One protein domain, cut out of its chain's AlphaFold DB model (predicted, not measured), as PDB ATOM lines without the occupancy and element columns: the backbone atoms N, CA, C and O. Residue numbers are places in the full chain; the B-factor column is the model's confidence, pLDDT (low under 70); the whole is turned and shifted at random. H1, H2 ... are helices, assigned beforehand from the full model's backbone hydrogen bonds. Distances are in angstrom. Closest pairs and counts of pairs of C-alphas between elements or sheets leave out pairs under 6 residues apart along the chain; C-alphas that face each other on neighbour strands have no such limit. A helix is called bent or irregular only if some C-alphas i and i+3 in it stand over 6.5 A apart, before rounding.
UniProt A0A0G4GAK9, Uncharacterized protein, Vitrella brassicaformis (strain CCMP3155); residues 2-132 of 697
ATOM      1  N   PHE A   2     155.562 139.280 179.925       36.31
ATOM      2  CA  PHE A   2     156.672 139.092 180.882       36.31
ATOM      3  C   PHE A   2     156.219 138.833 182.339       36.31
ATOM      4  O   PHE A   2     156.761 137.970 183.008       36.31
ATOM      5  N   TYR A   3     155.138 139.467 182.796       41.38
ATOM      6  CA  TYR A   3     154.628 139.331 184.175       41.38
ATOM      7  C   TYR A   3     154.129 137.925 184.562       41.38
ATOM      8  O   TYR A   3     154.242 137.491 185.705       41.38
ATOM      9  N   ALA A   4     153.591 137.157 183.609       53.97
ATOM     10  CA  ALA A   4     153.100 135.808 183.894       53.97
ATOM     11  C   ALA A   4     154.240 134.789 184.087       53.97
ATOM     12  O   ALA A   4     153.983 133.691 184.584       53.97
ATOM     13  N   SER A   5     155.477 135.118 183.693       57.56
ATOM     14  CA  SER A   5     156.619 134.213 183.846       57.56
ATOM     15  C   SER A   5     157.240 134.280 185.247       57.56
ATOM     16  O   SER A   5     157.705 133.254 185.728       57.56
ATOM     17  N   GLN A   6     157.167 135.411 185.956       62.72
ATOM     18  CA  GLN A   6     157.892 135.628 187.221       62.72
ATOM     19  C   GLN A   6     157.161 135.082 188.462       62.72
ATOM     20  O   GLN A   6     157.758 134.329 189.233       62.72
ATOM     21  N   LYS A   7     155.837 135.288 188.589       66.75
ATOM     22  CA  LYS A   7     155.001 134.558 189.578       66.75
ATOM     23  C   LYS A   7     155.124 133.035 189.405       66.75
ATOM     24  O   LYS A   7     155.121 132.281 190.378       66.75
ATOM     25  N   ARG A   8     155.309 132.574 188.160       71.50
ATOM     26  CA  ARG A   8     155.610 131.167 187.866       71.50
ATOM     27  C   ARG A   8     157.012 130.766 188.309       71.50
ATOM     28  O   ARG A   8     157.137 129.639 188.766       71.50
ATOM     29  N   LEU A   9     158.026 131.626 188.223       69.44
ATOM     30  CA  LEU A   9     159.385 131.317 188.683       69.44
ATOM     31  C   LEU A   9     159.444 131.123 190.201       69.44
ATOM     32  O   LEU A   9     159.923 130.079 190.631       69.44
ATOM     33  N   PHE A  10     158.878 132.030 191.008       70.94
ATOM     34  CA  PHE A  10     158.846 131.854 192.470       70.94
ATOM     35  C   PHE A  10     158.016 130.629 192.876       70.94
ATOM     36  O   PHE A  10     158.482 129.771 193.624       70.94
ATOM     37  N   SER A  11     156.814 130.473 192.306       76.00
ATOM     38  CA  SER A  11     155.996 129.280 192.551       76.00
ATOM     39  C   SER A  11     156.676 127.993 192.073       76.00
ATOM     40  O   SER A  11     156.442 126.940 192.660       76.00
ATOM     41  N   SER A  12     157.510 128.056 191.029       75.38
ATOM     42  CA  SER A  12     158.304 126.917 190.560       75.38
ATOM     43  C   SER A  12     159.480 126.646 191.484       75.38
ATOM     44  O   SER A  12     159.735 125.487 191.756       75.38
ATOM     45  N   ALA A  13     160.163 127.663 192.014       72.44
ATOM     46  CA  ALA A  13     161.238 127.488 192.988       72.44
ATOM     47  C   ALA A  13     160.713 126.858 194.286       72.44
ATOM     48  O   ALA A  13     161.293 125.893 194.782       72.44
ATOM     49  N   VAL A  14     159.557 127.325 194.771       76.62
ATOM     50  CA  VAL A  14     158.841 126.699 195.889       76.62
ATOM     51  C   VAL A  14     158.408 125.279 195.525       76.62
ATOM     52  O   VAL A  14     158.643 124.359 196.298       76.62
ATOM     53  N   GLY A  15     157.827 125.070 194.342       78.31
ATOM     54  CA  GLY A  15     157.448 123.736 193.870       78.31
ATOM     55  C   GLY A  15     158.639 122.780 193.797       78.31
ATOM     56  O   GLY A  15     158.543 121.658 194.262       78.31
ATOM     57  N   ILE A  16     159.790 123.235 193.306       73.56
ATOM     58  CA  ILE A  16     161.033 122.461 193.230       73.56
ATOM     59  C   ILE A  16     161.528 122.111 194.642       73.56
ATOM     60  O   ILE A  16     161.893 120.963 194.881       73.56
ATOM     61  N   ALA A  17     161.489 123.055 195.589       69.75
ATOM     62  CA  ALA A  17     161.878 122.808 196.981       69.75
ATOM     63  C   ALA A  17     160.952 121.813 197.712       69.75
ATOM     64  O   ALA A  17     161.393 121.141 198.646       69.75
ATOM     65  N   LEU A  18     159.685 121.706 197.296       75.88
ATOM     66  CA  LEU A  18     158.675 120.848 197.927       75.88
ATOM     67  C   LEU A  18     158.524 119.475 197.238       75.88
ATOM     68  O   LEU A  18     158.480 118.451 197.922       75.88
ATOM     69  N   ASP A  19     158.505 119.432 195.905       70.94
ATOM     70  CA  ASP A  19     158.239 118.242 195.088       70.94
ATOM     71  C   ASP A  19     159.542 117.556 194.664       70.94
ATOM     72  O   ASP A  19     159.961 117.578 193.506       70.94
ATOM     73  N   GLY A  20     160.212 116.891 195.601       57.03
ATOM     74  CA  GLY A  20     161.413 116.120 195.277       57.03
ATOM     75  C   GLY A  20     161.130 114.724 194.713       57.03
ATOM     76  O   GLY A  20     161.728 113.743 195.153       57.03
ATOM     77  N   ALA A  21     160.202 114.633 193.762       48.62
ATOM     78  CA  ALA A  21     159.946 113.416 192.993       48.62
ATOM     79  C   ALA A  21     160.849 113.302 191.749       48.62
ATOM     80  O   ALA A  21     160.894 112.240 191.135       48.62
ATOM     81  N   ASP A  22     161.580 114.364 191.386       57.03
ATOM     82  CA  ASP A  22     162.423 114.393 190.188       57.03
ATOM     83  C   ASP A  22     163.926 114.486 190.544       57.03
ATOM     84  O   ASP A  22     164.414 115.560 190.921       57.03
ATOM     85  N   PRO A  23     164.689 113.381 190.415       52.12
ATOM     86  CA  PRO A  23     166.132 113.342 190.657       52.12
ATOM     87  C   PRO A  23     166.931 114.330 189.800       52.12
ATOM     88  O   PRO A  23     167.984 114.794 190.235       52.12
ATOM     89  N   PHE A  24     166.436 114.700 188.612       53.34
ATOM     90  CA  PHE A  24     167.116 115.662 187.741       53.34
ATOM     91  C   PHE A  24     167.017 117.096 188.268       53.34
ATOM     92  O   PHE A  24     167.934 117.892 188.079       53.34
ATOM     93  N   ARG A  25     165.949 117.425 189.004       55.03
ATOM     94  CA  ARG A  25     165.785 118.743 189.641       55.03
ATOM     95  C   ARG A  25     166.613 118.887 190.915       55.03
ATOM     96  O   ARG A  25     166.958 120.004 191.286       55.03
ATOM     97  N   LEU A  26     167.005 117.773 191.539       51.81
ATOM     98  CA  LEU A  26     167.873 117.764 192.720       51.81
ATOM     99  C   LEU A  26     169.320 118.201 192.427       51.81
ATOM    100  O   LEU A  26     170.041 118.593 193.349       51.81
ATOM    101  N   PHE A  27     169.743 118.166 191.158       54.06
ATOM    102  CA  PHE A  27     171.056 118.650 190.724       54.06
ATOM    103  C   PHE A  27     171.168 120.180 190.833       54.06
ATOM    104  O   PHE A  27     172.204 120.685 191.267       54.06
ATOM    105  N   LEU A  28     170.068 120.897 190.562       53.47
ATOM    106  CA  LEU A  28     169.996 122.363 190.572       53.47
ATOM    107  C   LEU A  28     170.220 122.979 191.964       53.47
ATOM    108  O   LEU A  28     170.640 124.126 192.056       53.47
ATOM    109  N   PHE A  29     169.992 122.236 193.053       53.59
ATOM    110  CA  PHE A  29     170.186 122.744 194.423       53.59
ATOM    111  C   PHE A  29     171.646 122.814 194.876       53.59
ATOM    112  O   PHE A  29     171.944 123.426 195.899       53.59
ATOM    113  N   SER A  30     172.550 122.179 194.133       49.59
ATOM    114  CA  SER A  30     174.000 122.260 194.359       49.59
ATOM    115  C   SER A  30     174.644 123.394 193.549       49.59
ATOM    116  O   SER A  30     175.848 123.608 193.660       49.59
ATOM    117  N   ASP A  31     173.854 124.082 192.723       53.81
ATOM    118  CA  ASP A  31     174.315 124.886 191.595       53.81
ATOM    119  C   ASP A  31     174.028 126.386 191.845       53.81
ATOM    120  O   ASP A  31     172.942 126.723 192.336       53.81
ATOM    121  N   PRO A  32     174.928 127.320 191.472       58.09
ATOM    122  CA  PRO A  32     174.697 128.770 191.533       58.09
ATOM    123  C   PRO A  32     173.405 129.222 190.837       58.09
ATOM    124  O   PRO A  32     172.882 130.293 191.133       58.09
ATOM    125  N   LEU A  33     172.865 128.386 189.946       58.91
ATOM    126  CA  LEU A  33     171.603 128.579 189.242       58.91
ATOM    127  C   LEU A  33     170.375 128.655 190.157       58.91
ATOM    128  O   LEU A  33     169.503 129.465 189.873       58.91
ATOM    129  N   PHE A  34     170.269 127.876 191.242       64.88
ATOM    130  CA  PHE A  34     169.097 127.990 192.130       64.88
ATOM    131  C   PHE A  34     169.117 129.305 192.914       64.88
ATOM    132  O   PHE A  34     168.097 129.982 192.996       64.88
ATOM    133  N   ALA A  35     170.288 129.702 193.421       60.66
ATOM    134  CA  ALA A  35     170.471 131.005 194.058       60.66
ATOM    135  C   ALA A  35     170.238 132.156 193.064       60.66
ATOM    136  O   ALA A  35     169.597 133.141 193.409       60.66
ATOM    137  N   PHE A  36     170.688 132.010 191.814       65.12
ATOM    138  CA  PHE A  36     170.435 132.970 190.740       65.12
ATOM    139  C   PHE A  36     168.948 133.066 190.377       65.12
ATOM    140  O   PHE A  36     168.423 134.166 190.292       65.12
ATOM    141  N   LEU A  37     168.248 131.940 190.210       61.75
ATOM    142  CA  LEU A  37     166.813 131.911 189.905       61.75
ATOM    143  C   LEU A  37     165.969 132.449 191.062       61.75
ATOM    144  O   LEU A  37     164.974 133.124 190.817       61.75
ATOM    145  N   ALA A  38     166.363 132.168 192.307       61.41
ATOM    146  CA  ALA A  38     165.751 132.766 193.486       61.41
ATOM    147  C   ALA A  38     165.986 134.284 193.509       61.41
ATOM    148  O   ALA A  38     165.027 135.026 193.678       61.41
ATOM    149  N   ASN A  39     167.212 134.746 193.245       61.53
ATOM    150  CA  ASN A  39     167.532 136.172 193.161       61.53
ATOM    151  C   ASN A  39     166.774 136.882 192.025       61.53
ATOM    152  O   ASN A  39     166.198 137.938 192.254       61.53
ATOM    153  N   GLU A  40     166.711 136.308 190.821       64.50
ATOM    154  CA  GLU A  40     166.001 136.881 189.661       64.50
ATOM    155  C   GLU A  40     164.479 136.898 189.836       64.50
ATOM    156  O   GLU A  40     163.816 137.853 189.441       64.50
ATOM    157  N   ALA A  41     163.897 135.868 190.459       61.03
ATOM    158  CA  ALA A  41     162.463 135.841 190.749       61.03
ATOM    159  C   ALA A  41     162.033 136.895 191.790       61.03
ATOM    160  O   ALA A  41     160.833 137.091 191.978       61.03
ATOM    161  N   ILE A  42     162.994 137.511 192.484       55.25
ATOM    162  CA  ILE A  42     162.795 138.367 193.661       55.25
ATOM    163  C   ILE A  42     163.294 139.798 193.427       55.25
ATOM    164  O   ILE A  42     162.722 140.730 193.979       55.25
ATOM    165  N   ALA A  43     164.307 139.999 192.576       58.25
ATOM    166  CA  ALA A  43     164.762 141.322 192.136       58.25
ATOM    167  C   ALA A  43     163.672 142.113 191.393       58.25
ATOM    168  O   ALA A  43     163.817 143.309 191.144       58.25
ATOM    169  N   THR A  44     162.574 141.456 191.033       58.50
ATOM    170  CA  THR A  44     161.390 142.106 190.506       58.50
ATOM    171  C   THR A  44     160.479 142.467 191.680       58.50
ATOM    172  O   THR A  44     160.124 141.610 192.485       58.50
ATOM    173  N   GLU A  45     160.083 143.739 191.786       59.19
ATOM    174  CA  GLU A  45     159.200 144.330 192.819       59.19
ATOM    175  C   GLU A  45     157.779 143.695 192.877       59.19
ATOM    176  O   GLU A  45     156.809 144.284 193.339       59.19
ATOM    177  N   GLU A  46     157.594 142.471 192.379       62.94
ATOM    178  CA  GLU A  46     156.305 141.809 192.197       62.94
ATOM    179  C   GLU A  46     155.831 141.005 193.414       62.94
ATOM    180  O   GLU A  46     154.697 140.516 193.414       62.94
ATOM    181  N   LEU A  47     156.653 140.866 194.461       59.84
ATOM    182  CA  LEU A  47     156.236 140.207 195.704       59.84
ATOM    183  C   LEU A  47     155.174 141.006 196.479       59.84
ATOM    184  O   LEU A  47     154.375 140.403 197.194       59.84
ATOM    185  N   GLU A  48     155.058 142.309 196.211       61.69
ATOM    186  CA  GLU A  48     153.964 143.179 196.668       61.69
ATOM    187  C   GLU A  48     152.574 142.712 196.200       61.69
ATOM    188  O   GLU A  48     151.556 143.041 196.804       61.69
ATOM    189  N   LYS A  49     152.509 141.920 195.121       71.12
ATOM    190  CA  LYS A  49     151.245 141.467 194.517       71.12
ATOM    191  C   LYS A  49     150.690 140.192 195.153       71.12
ATOM    192  O   LYS A  49     149.605 139.753 194.765       71.12
ATOM    193  N   TYR A  50     151.420 139.563 196.075       73.38
ATOM    194  CA  TYR A  50     150.911 138.415 196.821       73.38
ATOM    195  C   TYR A  50     150.168 138.889 198.064       73.38
ATOM    196  O   TYR A  50     150.645 139.722 198.830       73.38
ATOM    197  N   SER A  51     149.000 138.303 198.299       81.88
ATOM    198  CA  SER A  51     148.272 138.506 199.546       81.88
ATOM    199  C   SER A  51     149.077 137.979 200.742       81.88
ATOM    200  O   SER A  51     149.778 136.967 200.647       81.88
ATOM    201  N   VAL A  52     148.896 138.596 201.914       78.31
ATOM    202  CA  VAL A  52     149.468 138.118 203.190       78.31
ATOM    203  C   VAL A  52     149.146 136.632 203.424       78.31
ATOM    204  O   VAL A  52     149.983 135.874 203.914       78.31
ATOM    205  N   SER A  53     147.952 136.182 203.021       81.06
ATOM    206  CA  SER A  53     147.541 134.775 203.080       81.06
ATOM    207  C   SER A  53     148.350 133.850 202.169       81.06
ATOM    208  O   SER A  53     148.685 132.743 202.588       81.06
ATOM    209  N   GLU A  54     148.685 134.278 200.946       82.12
ATOM    210  CA  GLU A  54     149.540 133.495 200.044       82.12
ATOM    211  C   GLU A  54     150.950 133.367 200.629       82.12
ATOM    212  O   GLU A  54     151.487 132.261 200.697       82.12
ATOM    213  N   ILE A  55     151.519 134.469 201.130       79.38
ATOM    214  CA  ILE A  55     152.864 134.481 201.721       79.38
ATOM    215  C   ILE A  55     152.918 133.618 202.984       79.38
ATOM    216  O   ILE A  55     153.836 132.807 203.133       79.38
ATOM    217  N   ARG A  56     151.902 133.696 203.853       82.94
ATOM    218  CA  ARG A  56     151.772 132.795 205.009       82.94
ATOM    219  C   ARG A  56     151.713 131.332 204.562       82.94
ATOM    220  O   ARG A  56     152.452 130.503 205.082       82.94
ATOM    221  N   GLY A  57     150.901 131.024 203.549       85.50
ATOM    222  CA  GLY A  57     150.772 129.670 203.008       85.50
ATOM    223  C   GLY A  57     152.054 129.121 202.369       85.50
ATOM    224  O   GLY A  57     152.271 127.907 202.391       85.50
ATOM    225  N   TYR A  58     152.909 129.976 201.802       83.69
ATOM    226  CA  TYR A  58     154.241 129.585 201.332       83.69
ATOM    227  C   TYR A  58     155.214 129.382 202.493       83.69
ATOM    228  O   TYR A  58     155.891 128.355 202.549       83.69
ATOM    229  N   THR A  59     155.221 130.305 203.453       84.12
ATOM    230  CA  THR A  59     156.062 130.239 204.655       84.12
ATOM    231  C   THR A  59     155.810 128.946 205.435       84.12
ATOM    232  O   THR A  59     156.754 128.232 205.758       84.12
ATOM    233  N   ASP A  60     154.547 128.558 205.638       86.44
ATOM    234  CA  ASP A  60     154.180 127.333 206.371       86.44
ATOM    235  C   ASP A  60     154.657 126.047 205.695       86.44
ATOM    236  O   ASP A  60     155.034 125.071 206.366       86.44
ATOM    237  N   ARG A  61     154.645 126.047 204.356       86.81
ATOM    238  CA  ARG A  61     155.153 124.942 203.541       86.81
ATOM    239  C   ARG A  61     156.669 124.862 203.613       86.81
ATOM    240  O   ARG A  61     157.190 123.770 203.822       86.81
ATOM    241  N   LEU A  62     157.362 125.994 203.512       85.44
ATOM    242  CA  LEU A  62     158.820 126.044 203.616       85.44
ATOM    243  C   LEU A  62     159.303 125.666 205.020       85.44
ATOM    244  O   LEU A  62     160.185 124.824 205.143       85.44
ATOM    245  N   ILE A  63     158.669 126.182 206.080       86.25
ATOM    246  CA  ILE A  63     158.928 125.766 207.468       86.25
ATOM    247  C   ILE A  63     158.702 124.257 207.622       86.25
ATOM    248  O   ILE A  63     159.483 123.578 208.281       86.25
ATOM    249  N   GLY A  64     157.652 123.710 206.996       86.56
ATOM    250  CA  GLY A  64     157.431 122.263 206.918       86.56
ATOM    251  C   GLY A  64     158.599 121.527 206.288       86.56
ATOM    252  O   GLY A  64     159.154 120.634 206.916       86.56
ATOM    253  N   ALA A  65     159.001 121.940 205.093       85.75
ATOM    254  CA  ALA A  65     160.103 121.318 204.377       85.75
ATOM    255  C   ALA A  65     161.420 121.374 205.165       85.75
ATOM    256  O   ALA A  65     162.094 120.353 205.267       85.75
ATOM    257  N   VAL A  66     161.757 122.511 205.783       84.44
ATOM    258  CA  VAL A  66     162.958 122.625 206.627       84.44
ATOM    259  C   VAL A  66     162.860 121.714 207.852       84.44
ATOM    260  O   VAL A  66     163.799 120.980 208.140       84.44
ATOM    261  N   ALA A  67     161.731 121.724 208.563       85.25
ATOM    262  CA  ALA A  67     161.599 121.004 209.826       85.25
ATOM    263  C   ALA A  67     161.436 119.482 209.673       85.25
ATOM    264  O   ALA A  67     161.765 118.752 210.606       85.25
ATOM    265  N   THR A  68     160.884 118.991 208.556       85.62
ATOM    266  CA  THR A  68     160.507 117.571 208.412       85.62
ATOM    267  C   THR A  68     161.215 116.836 207.282       85.62
ATOM    268  O   THR A  68     161.087 115.615 207.205       85.62
ATOM    269  N   SER A  69     161.919 117.522 206.377       84.38
ATOM    270  CA  SER A  69     162.658 116.822 205.324       84.38
ATOM    271  C   SER A  69     163.869 116.101 205.912       84.38
ATOM    272  O   SER A  69     164.602 116.678 206.704       84.38
ATOM    273  N   THR A  70     164.098 114.855 205.504       82.56
ATOM    274  CA  THR A  70     165.334 114.107 205.790       82.56
ATOM    275  C   THR A  70     166.426 114.373 204.748       82.56
ATOM    276  O   THR A  70     167.582 114.012 204.949       82.56
ATOM    277  N   ASP A  71     166.073 115.020 203.633       83.81
ATOM    278  CA  ASP A  71     166.988 115.370 202.554       83.81
ATOM    279  C   ASP A  71     167.621 116.736 202.829       83.81
ATOM    280  O   ASP A  71     166.997 117.793 202.687       83.81
ATOM    281  N   ARG A  72     168.904 116.708 203.191       81.94
ATOM    282  CA  ARG A  72     169.689 117.894 203.541       81.94
ATOM    283  C   ARG A  72     169.710 118.952 202.430       81.94
ATOM    284  O   ARG A  72     169.768 120.142 202.729       81.94
ATOM    285  N   ARG A  73     169.626 118.559 201.151       79.56
ATOM    286  CA  ARG A  73     169.585 119.517 200.028       79.56
ATOM    287  C   ARG A  73     168.257 120.265 199.976       79.56
ATOM    288  O   ARG A  73     168.245 121.468 199.734       79.56
ATOM    289  N   ARG A  74     167.146 119.579 200.260       80.62
ATOM    290  CA  ARG A  74     165.820 120.212 200.344       80.62
ATOM    291  C   ARG A  74     165.711 121.132 201.542       80.62
ATOM    292  O   ARG A  74     165.161 122.221 201.409       80.62
ATOM    293  N   GLN A  75     166.263 120.723 202.684       83.69
ATOM    294  CA  GLN A  75     166.322 121.593 203.855       83.69
ATOM    295  C   GLN A  75     167.062 122.895 203.525       83.69
ATOM    296  O   GLN A  75     166.557 123.962 203.860       83.69
ATOM    297  N   TRP A  76     168.187 122.828 202.802       81.81
ATOM    298  CA  TRP A  76     168.910 124.010 202.315       81.81
ATOM    299  C   TRP A  76     168.097 124.854 201.337       81.81
ATOM    300  O   TRP A  76     168.011 126.066 201.501       81.81
ATOM    301  N   ALA A  77     167.466 124.239 200.341       79.50
ATOM    302  CA  ALA A  77     166.648 124.960 199.372       79.50
ATOM    303  C   ALA A  77     165.492 125.722 200.035       79.50
ATOM    304  O   ALA A  77     165.290 126.909 199.781       79.50
ATOM    305  N   ALA A  78     164.761 125.046 200.922       82.25
ATOM    306  CA  ALA A  78     163.667 125.645 201.672       82.25
ATOM    307  C   ALA A  78     164.168 126.723 202.647       82.25
ATOM    308  O   ALA A  78     163.522 127.754 202.811       82.25
ATOM    309  N   THR A  79     165.346 126.512 203.231       81.38
ATOM    310  CA  THR A  79     166.064 127.478 204.067       81.38
ATOM    311  C   THR A  79     166.416 128.755 203.303       81.38
ATOM    312  O   THR A  79     166.125 129.844 203.790       81.38
ATOM    313  N   TYR A  80     166.991 128.650 202.101       79.38
ATOM    314  CA  TYR A  80     167.286 129.823 201.281       79.38
ATOM    315  C   TYR A  80     166.008 130.578 200.946       79.38
ATOM    316  O   TYR A  80     165.944 131.782 201.165       79.38
ATOM    317  N   LEU A  81     164.967 129.875 200.488       81.44
ATOM    318  CA  LEU A  81     163.679 130.500 200.187       81.44
ATOM    319  C   LEU A  81     163.077 131.208 201.413       81.44
ATOM    320  O   LEU A  81     162.511 132.286 201.256       81.44
ATOM    321  N   LEU A  82     163.236 130.658 202.625       81.06
ATOM    322  CA  LEU A  82     162.839 131.332 203.868       81.06
ATOM    323  C   LEU A  82     163.666 132.589 204.140       81.06
ATOM    324  O   LEU A  82     163.079 133.627 204.419       81.06
ATOM    325  N   GLY A  83     164.996 132.528 204.038       75.38
ATOM    326  CA  GLY A  83     165.856 133.706 204.204       75.38
ATOM    327  C   GLY A  83     165.560 134.814 203.213       75.38
ATOM    328  O   GLY A  83     165.559 135.987 203.569       75.38
ATOM    329  N   PHE A  84     165.248 134.451 201.974       73.25
ATOM    330  CA  PHE A  84     164.909 135.419 200.941       73.25
ATOM    331  C   PHE A  84     163.584 136.146 201.209       73.25
ATOM    332  O   PHE A  84     163.478 137.324 200.868       73.25
ATOM    333  N   LEU A  85     162.618 135.523 201.899       73.81
ATOM    334  CA  LEU A  85     161.424 136.236 202.381       73.81
ATOM    335  C   LEU A  85     161.781 137.373 203.362       73.81
ATOM    336  O   LEU A  85     161.038 138.349 203.440       73.81
ATOM    337  N   PHE A  86     162.921 137.290 204.063       71.06
ATOM    338  CA  PHE A  86     163.451 138.377 204.901       71.06
ATOM    339  C   PHE A  86     164.237 139.428 204.108       71.06
ATOM    340  O   PHE A  86     164.259 140.593 204.505       71.06
ATOM    341  N   HIS A  87     164.853 139.042 202.988       70.06
ATOM    342  CA  HIS A  87     165.677 139.935 202.165       70.06
ATOM    343  C   HIS A  87     164.858 140.998 201.420       70.06
ATOM    344  O   HIS A  87     165.337 142.110 201.209       70.06
ATOM    345  N   LEU A  88     163.601 140.684 201.085       63.97
ATOM    346  CA  LEU A  88     162.679 141.546 200.332       63.97
ATOM    347  C   LEU A  88     162.547 142.983 200.853       63.97
ATOM    348  O   LEU A  88     162.221 143.885 200.089       63.97
ATOM    349  N   ARG A  89     162.807 143.210 202.143       61.62
ATOM    350  CA  ARG A  89     162.677 144.526 202.771       61.62
ATOM    351  C   ARG A  89     163.891 145.439 202.567       61.62
ATOM    352  O   ARG A  89     163.723 146.652 202.569       61.62
ATOM    353  N   GLU A  90     165.101 144.896 202.406       59.00
ATOM    354  CA  GLU A  90     166.316 145.720 202.246       59.00
ATOM    355  C   GLU A  90     166.486 146.259 200.820       59.00
ATOM    356  O   GLU A  90     167.107 147.304 200.629       59.00
ATOM    357  N   SER A  91     165.930 145.578 199.815       59.41
ATOM    358  CA  SER A  91     166.104 145.946 198.404       59.41
ATOM    359  C   SER A  91     165.252 147.141 197.952       59.41
ATOM    360  O   SER A  91     165.475 147.633 196.849       59.41
ATOM    361  N   CYS A  92     164.338 147.648 198.791       56.28
ATOM    362  CA  CYS A  92     163.567 148.868 198.533       56.28
ATOM    363  C   CYS A  92     163.930 149.985 199.539       56.28
ATOM    364  O   CYS A  92     163.294 150.115 200.588       56.28
ATOM    365  N   PRO A  93     164.933 150.832 199.242       51.34
ATOM    366  CA  PRO A  93     165.338 151.932 200.121       51.34
ATOM    367  C   PRO A  93     164.229 152.964 200.371       51.34
ATOM    368  O   PRO A  93     164.171 153.540 201.452       51.34
ATOM    369  N   SER A  94     163.322 153.172 199.407       55.25
ATOM    370  CA  SER A  94     162.157 154.060 199.545       55.25
ATOM    371  C   SER A  94     161.075 153.519 200.485       55.25
ATOM    372  O   SER A  94     160.189 154.267 200.876       55.25
ATOM    373  N   CYS A  95     161.152 152.240 200.864       52.19
ATOM    374  CA  CYS A  95     160.184 151.563 201.723       52.19
ATOM    375  C   CYS A  95     160.592 151.549 203.212       52.19
ATOM    376  O   CYS A  95     159.838 151.056 204.051       52.19
ATOM    377  N   LEU A  96     161.788 152.042 203.566       51.03
ATOM    378  CA  LEU A  96     162.293 152.013 204.948       51.03
ATOM    379  C   LEU A  96     161.485 152.905 205.905       51.03
ATOM    380  O   LEU A  96     161.360 152.553 207.080       51.03
ATOM    381  N   ASP A  97     160.892 153.988 205.394       54.28
ATOM    382  CA  ASP A  97     160.045 154.900 206.174       54.28
ATOM    383  C   ASP A  97     158.579 154.435 206.257       54.28
ATOM    384  O   ASP A  97     157.873 154.773 207.208       54.28
ATOM    385  N   ASP A  98     158.131 153.579 205.331       53.56
ATOM    386  CA  ASP A  98     156.738 153.133 205.226       53.56
ATOM    387  C   ASP A  98     156.511 151.810 205.977       53.56
ATOM    388  O   ASP A  98     156.218 150.740 205.429       53.56
ATOM    389  N   ARG A  99     156.678 151.883 207.302       57.66
ATOM    390  CA  ARG A  99     156.498 150.750 208.229       57.66
ATOM    391  C   ARG A  99     155.099 150.118 208.126       57.66
ATOM    392  O   ARG A  99     154.939 148.950 208.483       57.66
ATOM    393  N   GLU A 100     154.114 150.867 207.628       59.94
ATOM    394  CA  GLU A 100     152.714 150.447 207.490       59.94
ATOM    395  C   GLU A 100     152.462 149.514 206.295       59.94
ATOM    396  O   GLU A 100     151.650 148.596 206.411       59.94
ATOM    397  N   ALA A 101     153.179 149.667 205.175       60.38
ATOM    398  CA  ALA A 101     152.899 148.897 203.957       60.38
ATOM    399  C   ALA A 101     153.360 147.428 204.047       60.38
ATOM    400  O   ALA A 101     152.691 146.519 203.555       60.38
ATOM    401  N   TYR A 102     154.486 147.177 204.721       60.84
ATOM    402  CA  TYR A 102     155.127 145.856 204.776       60.84
ATOM    403  C   TYR A 102     154.973 145.125 206.116       60.84
ATOM    404  O   TYR A 102     155.278 143.931 206.208       60.84
ATOM    405  N   GLY A 103     154.471 145.817 207.145       71.25
ATOM    406  CA  GLY A 103     154.243 145.271 208.485       71.25
ATOM    407  C   GLY A 103     153.454 143.955 208.487       71.25
ATOM    408  O   GLY A 103     153.971 142.968 209.008       71.25
ATOM    409  N   PRO A 104     152.276 143.864 207.838       76.88
ATOM    410  CA  PRO A 104     151.415 142.682 207.945       76.88
ATOM    411  C   PRO A 104     152.016 141.405 207.341       76.88
ATOM    412  O   PRO A 104     151.891 140.317 207.908       76.88
ATOM    413  N   THR A 105     152.679 141.521 206.189       72.00
ATOM    414  CA  THR A 105     153.331 140.389 205.514       72.00
ATOM    415  C   THR A 105     154.494 139.866 206.342       72.00
ATOM    416  O   THR A 105     154.625 138.665 206.568       72.00
ATOM    417  N   PHE A 106     155.327 140.779 206.828       74.12
ATOM    418  CA  PHE A 106     156.494 140.438 207.617       74.12
ATOM    419  C   PHE A 106     156.104 139.870 208.993       74.12
ATOM    420  O   PHE A 106     156.643 138.844 209.412       74.12
ATOM    421  N   GLU A 107     155.119 140.466 209.669       80.56
ATOM    422  CA  GLU A 107     154.551 139.942 210.917       80.56
ATOM    423  C   GLU A 107     153.954 138.548 210.728       80.56
ATOM    424  O   GLU A 107     154.064 137.707 211.619       80.56
ATOM    425  N   ALA A 108     153.374 138.257 209.559       80.81
ATOM    426  CA  ALA A 108     152.910 136.912 209.252       80.81
ATOM    427  C   ALA A 108     154.070 135.906 209.155       80.81
ATOM    428  O   ALA A 108     153.936 134.804 209.683       80.81
ATOM    429  N   VAL A 109     155.201 136.268 208.534       81.62
ATOM    430  CA  VAL A 109     156.384 135.390 208.434       81.62
ATOM    431  C   VAL A 109     157.040 135.193 209.805       81.62
ATOM    432  O   VAL A 109     157.279 134.056 210.215       81.62
ATOM    433  N   VAL A 110     157.278 136.279 210.550       83.38
ATOM    434  CA  VAL A 110     157.839 136.219 211.910       83.38
ATOM    435  C   VAL A 110     156.924 135.432 212.841       83.38
ATOM    436  O   VAL A 110     157.389 134.532 213.537       83.38
ATOM    437  N   GLY A 111     155.615 135.693 212.796       84.75
ATOM    438  CA  GLY A 111     154.623 134.962 213.578       84.75
ATOM    439  C   GLY A 111     154.679 133.455 213.331       84.75
ATOM    440  O   GLY A 111     154.563 132.685 214.283       84.75
ATOM    441  N   GLN A 112     154.941 133.020 212.091       86.44
ATOM    442  CA  GLN A 112     155.105 131.598 211.780       86.44
ATOM    443  C   GLN A 112     156.436 131.015 212.264       86.44
ATOM    444  O   GLN A 112     156.461 129.878 212.742       86.44
ATOM    445  N   LEU A 113     157.533 131.774 212.216       83.62
ATOM    446  CA  LEU A 113     158.826 131.322 212.747       83.62
ATOM    447  C   LEU A 113     158.855 131.200 214.273       83.62
ATOM    448  O   LEU A 113     159.609 130.387 214.804       83.62
ATOM    449  N   VAL A 114     158.016 131.959 214.975       86.44
ATOM    450  CA  VAL A 114     157.902 131.893 216.439       86.44
ATOM    451  C   VAL A 114     157.083 130.679 216.908       86.44
ATOM    452  O   VAL A 114     157.201 130.266 218.065       86.44
ATOM    453  N   THR A 115     156.302 130.046 216.024       90.19
ATOM    454  CA  THR A 115     155.593 128.793 216.347       90.19
ATOM    455  C   THR A 115     156.566 127.662 216.688       90.19
ATOM    456  O   THR A 115     157.725 127.676 216.287       90.19
ATOM    457  N   GLU A 116     156.095 126.612 217.362       87.12
ATOM    458  CA  GLU A 116     156.920 125.434 217.679       87.12
ATOM    459  C   GLU A 116     157.541 124.786 216.421       87.12
ATOM    460  O   GLU A 116     158.678 124.308 216.428       87.12
ATOM    461  N   LYS A 117     156.802 124.795 215.307       86.94
ATOM    462  CA  LYS A 117     157.275 124.301 214.010       86.94
ATOM    463  C   LYS A 117     158.329 125.240 213.412       86.94
ATOM    464  O   LYS A 117     159.341 124.771 212.895       86.94
ATOM    465  N   GLY A 118     158.112 126.549 213.530       87.06
ATOM    466  CA  GLY A 118     159.065 127.587 213.147       87.06
ATOM    467  C   GLY A 118     160.376 127.511 213.928       87.06
ATOM    468  O   GLY A 118     161.444 127.509 213.327       87.06
ATOM    469  N   GLN A 119     160.314 127.309 215.243       87.44
ATOM    470  CA  GLN A 119     161.490 127.130 216.099       87.44
ATOM    471  C   GLN A 119     162.293 125.880 215.726       87.44
ATOM    472  O   GLN A 119     163.522 125.908 215.719       87.44
ATOM    473  N   ARG A 120     161.616 124.778 215.372       86.50
ATOM    474  CA  ARG A 120     162.287 123.592 214.817       86.50
ATOM    475  C   ARG A 120     162.992 123.911 213.501       86.50
ATOM    476  O   ARG A 120     164.139 123.509 213.333       86.50
ATOM    477  N   ALA A 121     162.352 124.665 212.609       84.19
ATOM    478  CA  ALA A 121     162.988 125.111 211.372       84.19
ATOM    479  C   ALA A 121     164.197 126.027 211.638       84.19
ATOM    480  O   ALA A 121     165.230 125.851 211.001       84.19
ATOM    481  N   LEU A 122     164.118 126.934 212.619       85.12
ATOM    482  CA  LEU A 122     165.241 127.776 213.044       85.12
ATOM    483  C   LEU A 122     166.409 126.952 213.607       85.12
ATOM    484  O   LEU A 122     167.558 127.261 213.310       85.12
ATOM    485  N   LYS A 123     166.136 125.885 214.368       86.88
ATOM    486  CA  LYS A 123     167.176 124.957 214.852       86.88
ATOM    487  C   LYS A 123     167.867 124.221 213.713       86.88
ATOM    488  O   LYS A 123     169.091 124.129 213.695       86.88
ATOM    489  N   VAL A 124     167.093 123.716 212.751       85.06
ATOM    490  CA  VAL A 124     167.650 123.079 211.548       85.06
ATOM    491  C   VAL A 124     168.495 124.089 210.773       85.06
ATOM    492  O   VAL A 124     169.623 123.777 210.413       85.06
ATOM    493  N   LEU A 125     167.997 125.312 210.588       82.81
ATOM    494  CA  LEU A 125     168.717 126.398 209.929       82.81
ATOM    495  C   LEU A 125     170.062 126.700 210.606       82.81
ATOM    496  O   LEU A 125     171.091 126.742 209.935       82.81
ATOM    497  N   ALA A 126     170.066 126.857 211.928       83.88
ATOM    498  CA  ALA A 126     171.284 127.087 212.693       83.88
ATOM    499  C   ALA A 126     172.281 125.923 212.552       83.88
ATOM    500  O   ALA A 126     173.459 126.161 212.294       83.88
ATOM    501  N   GLY A 127     171.809 124.673 212.633       84.75
ATOM    502  CA  GLY A 127     172.649 123.489 212.425       84.75
ATOM    503  C   GLY A 127     173.235 123.412 211.012       84.75
ATOM    504  O   GLY A 127     174.421 123.143 210.839       84.75
ATOM    505  N   LEU A 128     172.439 123.729 209.985       81.19
ATOM    506  CA  LEU A 128     172.908 123.774 208.598       81.19
ATOM    507  C   LEU A 128     174.014 124.821 208.403       81.19
ATOM    508  O   LEU A 128     175.032 124.515 207.781       81.19
ATOM    509  N   LEU A 129     173.830 126.022 208.957       78.88
ATOM    510  CA  LEU A 129     174.811 127.111 208.915       78.88
ATOM    511  C   LEU A 129     176.074 126.813 209.737       78.88
ATOM    512  O   LEU A 129     177.156 127.287 209.397       78.88
ATOM    513  N   GLN A 130     175.958 126.035 210.812       81.44
ATOM    514  CA  GLN A 130     177.101 125.608 211.615       81.44
ATOM    515  C   GLN A 130     177.968 124.589 210.865       81.44
ATOM    516  O   GLN A 130     179.190 124.729 210.833       81.44
ATOM    517  N   ASP A 131     177.341 123.594 210.237       78.94
ATOM    518  CA  ASP A 131     178.026 122.467 209.595       78.94
ATOM    519  C   ASP A 131     178.724 122.822 208.272       78.94
ATOM    520  O   ASP A 131     179.557 122.055 207.782       78.94
ATOM    521  N   ARG A 132     178.371 123.952 207.650       71.19
ATOM    522  CA  ARG A 132     178.950 124.380 206.373       71.19
ATOM    523  C   ARG A 132     179.740 125.673 206.574       71.19
ATOM    524  O   ARG A 132     179.165 126.649 207.048       71.19
TER     525      ARG A 132
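Overview. This is residues 2 to 132 of the 697 residues of an uncharacterized protein of Vitrella brassicaformis (strain CCMP3155) (UniProt A0A0G4GAK9). A hairpin of two long helices, H5 and H6, makes the middle of a compact helical stack, with H1, H2 and H3 packed on one side of it and H7 and H8 on the other. H7 runs along H5 and meets H8 at a corner, H8 crosses the hairpin near its turn, and residues 93 to 100 of the long H6 to H7 link and the beginning of H7 stick out at the other end. The printed part has 131 residues with eight named helices, H1 to H8 in order, and no named strand; its class is all helix. It is compact, with a radius of gyration of the C-alphas of 14.6 A and spans of 41 by 37 by 25 A.

Along the chain. H1, residues 3 to 18, begins at C-alpha 3 (154.628, 139.331, 184.175) and is 23.4 A long. H2 holds residues 25 to 30, H3 residues 32 to 40 and H4 residues 45 to 49. H5, residues 52 to 68, is 23.9 A long and begins at C-alpha 52 (149.468, 138.118, 203.190). H6, residues 72 to 87, is 22.4 A long. H7, residues 99 to 114, is 20.6 A long, with a kink of 37 degrees near residue 106. H8, residues 116 to 131, is 22.8 A long and ends at C-alpha 131 (178.026, 122.467, 209.595). H7 is irregular, with C-alphas 101 and 104 7.5 A apart; H4 is irregular only just, with C-alphas 45 and 48 6.6 A apart.

Arrangement. H1, H5 and H6 form a bundle, three helices grouped together. H1, with residues 14 to 18 alone, touches H5 at a shallow tilt of 27 degrees, the same way; the closest C-alphas, of Leu 18 and Ala 65, are 6.6 A apart. The same residues of H1 touch H6, the hub, at a steep tilt of 41 degrees, opposite ways; Ala 17 and Ala 77 have the closest C-alphas, 5.8 A. H5 and H6 are a helical hairpin at a shallow tilt of 31 degrees, closest at the C-alphas of Val 66 and Gln 75, 4.5 A. H2 touches H6, closest at the C-alphas of Phe 29 and Ala 77, 6.5 A. H3 touches H1, closest at the C-alphas of Ala 13 and Ala 38, 7.0 A. H4 is close to H1 but not clearly touching, with the C-alphas of Lys 7 and Glu 46 7.8 A apart. H7 touches H5 at a shallow tilt of 27 degrees, the same way, closest at the C-alphas of Val 52 and Thr 105, 5.0 A. H8 touches H5 at a steep tilt of 58 degrees, closest at the C-alphas of Ala 67 and Ala 121, 4.6 A. H7 and H8 touch only at the corner, closest at the C-alphas of Gln 112 and Gly 118, 5.8 A. Every O i to N i+4 pair is within hydrogen-bond range in H3 and H8; the counts are 10 of 12 in H1, 12 of 13 in H5, 11 of 12 in H6, 10 of 12 in H7, 0 of 2 in H2 and 0 of 1 in H4, where O i to N i+3 gives 2 of 3 in H2 and 1 of 2 in H4.

Size, cuts and confidence. The two C-alphas farthest apart, of Pro 23 and Asp 97, are 44.8 A apart. The printed part has no cut. The link from H6 to H7 is long, with 11 residues. The mean pLDDT of the printed part is 71.5; 52 residues are under 70, among them residues 20 to 48 and 88 to 102.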